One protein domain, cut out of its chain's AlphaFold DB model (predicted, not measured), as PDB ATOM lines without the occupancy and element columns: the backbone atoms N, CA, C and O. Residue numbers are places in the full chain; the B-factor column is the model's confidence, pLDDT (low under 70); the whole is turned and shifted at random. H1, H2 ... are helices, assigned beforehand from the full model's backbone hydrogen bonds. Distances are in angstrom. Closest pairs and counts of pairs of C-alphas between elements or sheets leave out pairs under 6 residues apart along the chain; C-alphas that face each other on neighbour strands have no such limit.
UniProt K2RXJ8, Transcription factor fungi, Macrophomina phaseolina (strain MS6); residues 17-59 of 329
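This is residues 17 to 59 of the 329 residues of the protein "Transcription factor fungi" of Macrophomina phaseolina (strain MS6) (UniProt K2RXJ8). Four short helices form an open zigzag with few contacts: H3 lies in the middle, H2 and H4 make the two ends, and H1 comes near H3 with its last residue, Leu 22. Residues 53 to 59 of H4 stick out. The printed part has 43 residues, all helix in class, in the order H1, H2, H3, H4, and is only just compact, close to loose, with a radius of gyration of the C-alphas of 10.8 A and spans of 29 by 19 by 16 A.

H3, residues 38 to 47, and H4, residues 50 to 59, only just touch, and only at the corner, with C-alphas 44 and 51 closest at 5.7 A; their steep tilt is 58 degrees, opposite ways. H1, residues 17 to 22, only just touches H3, with 3 pairs of C-alphas within 8 A, closest Leu 22 and Leu 41 at 6.7 A. H2, residues 24 to 32, is apart from H3 and H4. Every O i to N i+4 pair is within hydrogen-bond range in H2, H3 and H4; H1 has 0 of 2, but 2 of 3 O i to N i+3 pairs.

H3 is 14.3 A long, H4 14.1 A, H2 12.4 A and H1 10.6 A. C-alpha 17 is at (127.155, 170.300, 181.750), C-alpha 59 at (122.056, 150.721, 184.936).

The farthest C-alphas, Glu 32 and Leu 57, are 29.4 A apart. The printed part has no cut, its three links are tight, and no printed residue is under 70 in pLDDT.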
ATOM      1  N   SER A  17     127.739 170.688 180.463       81.44
ATOM      2  CA  SER A  17     127.155 170.300 181.750       81.44
ATOM      3  C   SER A  17     127.982 169.227 182.468       81.44
ATOM      4  O   SER A  17     128.075 169.238 183.695       81.44
ATOM      5  N   HIS A  18     128.636 168.336 181.718       87.88
ATOM      6  CA  HIS A  18     129.423 167.229 182.257       87.88
ATOM      7  C   HIS A  18     130.930 167.503 182.325       87.88
ATOM      8  O   HIS A  18     131.625 166.829 183.085       87.88
ATOM      9  N   GLU A  19     131.455 168.513 181.622       87.31
ATOM     10  CA  GLU A  19     132.874 168.900 181.726       87.31
ATOM     11  C   GLU A  19     133.278 169.268 183.161       87.31
ATOM     12  O   GLU A  19     134.427 169.067 183.559       87.31
ATOM     13  N   VAL A  20     132.324 169.747 183.967       88.12
ATOM     14  CA  VAL A  20     132.522 170.035 185.396       88.12
ATOM     15  C   VAL A  20     133.039 168.808 186.155       88.12
ATOM     16  O   VAL A  20     133.855 168.955 187.062       88.12
ATOM     17  N   LEU A  21     132.646 167.591 185.764       87.88
ATOM     18  CA  LEU A  21     133.104 166.349 186.401       87.88
ATOM     19  C   LEU A  21     134.601 166.086 186.178       87.88
ATOM     20  O   LEU A  21     135.240 165.420 186.991       87.88
ATOM     21  N   LEU A  22     135.177 166.652 185.115       87.88
ATOM     22  CA  LEU A  22     136.604 166.557 184.803       87.88
ATOM     23  C   LEU A  22     137.438 167.634 185.516       87.88
ATOM     24  O   LEU A  22     138.667 167.644 185.400       87.88
ATOM     25  N   TRP A  23     136.810 168.551 186.261       89.81
ATOM     26  CA  TRP A  23     137.536 169.617 186.941       89.81
ATOM     27  C   TRP A  23     138.421 169.062 188.068       89.81
ATOM     28  O   TRP A  23     137.967 168.242 188.874       89.81
ATOM     29  N   PRO A  24     139.664 169.569 188.225       89.94
ATOM     30  CA  PRO A  24     140.569 169.119 189.285       89.94
ATOM     31  C   PRO A  24     139.976 169.244 190.692       89.94
ATOM     32  O   PRO A  24     140.275 168.430 191.566       89.94
ATOM     33  N   PHE A  25     139.121 170.248 190.907       90.56
ATOM     34  CA  PHE A  25     138.424 170.455 192.171       90.56
ATOM     35  C   PHE A  25     137.487 169.286 192.508       90.56
ATOM     36  O   PHE A  25     137.601 168.726 193.594       90.56
ATOM     37  N   ILE A  26     136.641 168.852 191.563       88.94
ATOM     38  CA  ILE A  26     135.721 167.722 191.766       88.94
ATOM     39  C   ILE A  26     136.501 166.445 192.077       88.94
ATOM     40  O   ILE A  26     136.205 165.764 193.058       88.94
ATOM     41  N   ARG A  27     137.571 166.166 191.321       85.62
ATOM     42  CA  ARG A  27     138.453 165.020 191.588       85.62
ATOM     43  C   ARG A  27     139.075 165.069 192.987       85.62
ATOM     44  O   ARG A  27     139.170 164.038 193.651       85.62
ATOM     45  N   SER A  28     139.492 166.255 193.432       87.94
ATOM     46  CA  SER A  28     140.065 166.445 194.772       87.94
ATOM     47  C   SER A  28     139.029 166.154 195.859       87.94
ATOM     48  O   SER A  28     139.326 165.398 196.780       87.94
ATOM     49  N   CYS A  29     137.799 166.660 195.705       87.69
ATOM     50  CA  CYS A  29     136.697 166.379 196.626       87.69
ATOM     51  C   CYS A  29     136.363 164.881 196.687       87.69
ATOM     52  O   CYS A  29     136.266 164.321 197.772       87.69
ATOM     53  N   LEU A  30     136.231 164.200 195.544       86.38
ATOM     54  CA  LEU A  30     135.922 162.763 195.519       86.38
ATOM     55  C   LEU A  30     137.021 161.925 196.195       86.38
ATOM     56  O   LEU A  30     136.721 160.995 196.943       86.38
ATOM     57  N   THR A  31     138.287 162.313 196.010       87.06
ATOM     58  CA  THR A  31     139.436 161.669 196.670       87.06
ATOM     59  C   THR A  31     139.401 161.859 198.191       87.06
ATOM     60  O   THR A  31     139.706 160.921 198.929       87.06
ATOM     61  N   GLU A  32     139.007 163.045 198.671       88.81
ATOM     62  CA  GLU A  32     138.845 163.346 200.104       88.81
ATOM     63  C   GLU A  32     137.787 162.449 200.762       88.81
ATOM     64  O   GLU A  32     137.987 161.978 201.879       88.81
ATOM     65  N   TYR A  33     136.709 162.131 200.040       85.44
ATOM     66  CA  TYR A  33     135.675 161.191 200.487       85.44
ATOM     67  C   TYR A  33     135.999 159.713 200.206       85.44
ATOM     68  O   TYR A  33     135.135 158.858 200.391       85.44
ATOM     69  N   HIS A  34     137.230 159.397 199.785       86.94
ATOM     70  CA  HIS A  34     137.684 158.040 199.453       86.94
ATOM     71  C   HIS A  34     136.847 157.342 198.368       86.94
ATOM     72  O   HIS A  34     136.679 156.124 198.389       86.94
ATOM     73  N   ILE A  35     136.330 158.115 197.412       85.00
ATOM     74  CA  ILE A  35     135.576 157.601 196.272       85.00
ATOM     75  C   ILE A  35     136.539 157.438 195.097       85.00
ATOM     76  O   ILE A  35     137.079 158.425 194.591       85.00
ATOM     77  N   ASP A  36     136.751 156.200 194.651       85.00
ATOM     78  CA  ASP A  36     137.565 155.928 193.467       85.00
ATOM     79  C   ASP A  36     136.726 156.065 192.193       85.00
ATOM     80  O   ASP A  36     135.896 155.217 191.886       85.00
ATOM     81  N   VAL A  37     136.949 157.161 191.467       85.25
ATOM     82  CA  VAL A  37     136.359 157.442 190.145       85.25
ATOM     83  C   VAL A  37     137.428 157.514 189.052       85.25
ATOM     84  O   VAL A  37     137.198 158.082 187.984       85.25
ATOM     85  N   GLY A  38     138.650 157.040 189.324       85.19
ATOM     86  CA  GLY A  38     139.779 157.218 188.410       85.19
ATOM     87  C   GLY A  38     139.531 156.589 187.040       85.19
ATOM     88  O   GLY A  38     139.816 157.215 186.017       85.19
ATOM     89  N   GLU A  39     138.970 155.379 187.035       88.50
ATOM     90  CA  GLU A  39     138.582 154.663 185.819       88.50
ATOM     91  C   GLU A  39     137.400 155.346 185.122       88.50
ATOM     92  O   GLU A  39     137.505 155.654 183.937       88.50
ATOM     93  N   ASP A  40     136.337 155.691 185.854       88.31
ATOM     94  CA  ASP A  40     135.145 156.350 185.299       88.31
ATOM     95  C   ASP A  40     135.474 157.684 184.622       88.31
ATOM     96  O   ASP A  40     135.081 157.920 183.483       88.31
ATOM     97  N   LEU A  41     136.254 158.552 185.278       87.44
ATOM     98  CA  LEU A  41     136.656 159.842 184.708       87.44
ATOM     99  C   LEU A  41     137.590 159.675 183.505       87.44
ATOM    100  O   LEU A  41     137.553 160.478 182.571       87.44
ATOM    101  N   HIS A  42     138.436 158.645 183.519       86.94
ATOM    102  CA  HIS A  42     139.283 158.319 182.379       86.94
ATOM    103  C   HIS A  42     138.443 157.837 181.190       86.94
ATOM    104  O   HIS A  42     138.663 158.294 180.069       86.94
ATOM    105  N   MET A  43     137.453 156.975 181.430       89.25
ATOM    106  CA  MET A  43     136.511 156.520 180.407       89.25
ATOM    107  C   MET A  43     135.660 157.676 179.877       89.25
ATOM    108  O   MET A  43     135.546 157.826 178.665       89.25
ATOM    109  N   LEU A  44     135.167 158.563 180.745       89.19
ATOM    110  CA  LEU A  44     134.455 159.780 180.351       89.19
ATOM    111  C   LEU A  44     135.308 160.670 179.434       89.19
ATOM    112  O   LEU A  44     134.822 161.150 178.414       89.19
ATOM    113  N   ALA A  45     136.592 160.862 179.750       86.38
ATOM    114  CA  ALA A  45     137.497 161.646 178.907       86.38
ATOM    115  C   ALA A  45     137.795 160.981 177.546       86.38
ATOM    116  O   ALA A  45     138.140 161.676 176.590       86.38
ATOM    117  N   GLN A  46     137.691 159.649 177.451       88.00
ATOM    118  CA  GLN A  46     137.934 158.892 176.218       88.00
ATOM    119  C   GLN A  46     136.690 158.699 175.349       88.00
ATOM    120  O   GLN A  46     136.812 158.679 174.127       88.00
ATOM    121  N   GLU A  47     135.521 158.511 175.959       88.06
ATOM    122  CA  GLU A  47     134.261 158.188 175.280       88.06
ATOM    123  C   GLU A  47     133.298 159.374 175.183       88.06
ATOM    124  O   GLU A  47     132.416 159.383 174.320       88.06
ATOM    125  N   GLY A  48     133.502 160.416 175.992       88.62
ATOM    126  CA  GLY A  48     132.694 161.624 175.963       88.62
ATOM    127  C   GLY A  48     131.317 161.402 176.588       88.62
ATOM    128  O   GLY A  48     131.114 160.481 177.377       88.62
ATOM    129  N   SER A  49     130.333 162.204 176.185       87.50
ATOM    130  CA  SER A  49     128.946 162.108 176.659       87.50
ATOM    131  C   SER A  49     128.295 160.747 176.382       87.50
ATOM    132  O   SER A  49     127.369 160.350 177.089       87.50
ATOM    133  N   LEU A  50     128.802 159.989 175.398       88.44
ATOM    134  CA  LEU A  50     128.340 158.625 175.121       88.44
ATOM    135  C   LEU A  50     128.530 157.690 176.319       88.44
ATOM    136  O   LEU A  50     127.755 156.744 176.463       88.44
ATOM    137  N   TRP A  51     129.514 157.962 177.177       90.62
ATOM    138  CA  TRP A  51     129.729 157.205 178.403       90.62
ATOM    139  C   TRP A  51     128.490 157.236 179.310       90.62
ATOM    140  O   TRP A  51     128.058 156.185 179.775       90.62
ATOM    141  N   PHE A  52     127.840 158.398 179.480       89.81
ATOM    142  CA  PHE A  52     126.610 158.506 180.280       89.81
ATOM    143  C   PHE A  52     125.461 157.700 179.684       89.81
ATOM    144  O   PHE A  52     124.726 157.042 180.415       89.81
ATOM    145  N   ILE A  53     125.317 157.709 178.355       90.19
ATOM    146  CA  ILE A  53     124.276 156.932 177.672       90.19
ATOM    147  C   ILE A  53     124.517 155.435 177.881       90.19
ATOM    148  O   ILE A  53     123.589 154.696 178.206       90.19
ATOM    149  N   GLN A  54     125.760 154.976 177.714       90.81
ATOM    150  CA  GLN A  54     126.115 153.578 177.952       90.81
ATOM    151  C   GLN A  54     125.892 153.181 179.411       90.81
ATOM    152  O   GLN A  54     125.325 152.119 179.669       90.81
ATOM    153  N   TYR A  55     126.293 154.040 180.346       89.94
ATOM    154  CA  TYR A  55     126.079 153.832 181.771       89.94
ATOM    155  C   TYR A  55     124.585 153.715 182.095       89.94
ATOM    156  O   TYR A  55     124.172 152.761 182.749       89.94
ATOM    157  N   GLU A  56     123.755 154.619 181.579       89.81
ATOM    158  CA  GLU A  56     122.308 154.614 181.808       89.81
ATOM    159  C   GLU A  56     121.633 153.363 181.212       89.81
ATOM    160  O   GLU A  56     120.783 152.751 181.860       89.81
ATOM    161  N   LEU A  57     122.066 152.913 180.026       90.81
ATOM    162  CA  LEU A  57     121.609 151.655 179.417       90.81
ATOM    163  C   LEU A  57     122.000 150.420 180.243       90.81
ATOM    164  O   LEU A  57     121.232 149.460 180.315       90.81
ATOM    165  N   GLN A  58     123.185 150.419 180.855       90.75
ATOM    166  CA  GLN A  58     123.642 149.321 181.712       90.75
ATOM    167  C   GLN A  58     122.900 149.316 183.052       90.75
ATOM    168  O   GLN A  58     122.386 148.273 183.467       90.75
ATOM    169  N   LYS A  59     122.792 150.490 183.687       87.50
ATOM    170  CA  LYS A  59     122.056 150.721 184.936       87.50
ATOM    171  C   LYS A  59     120.602 150.266 184.819       87.50
ATOM    172  O   LYS A  59     120.091 149.626 185.731       87.50
TER     173      LYS A  59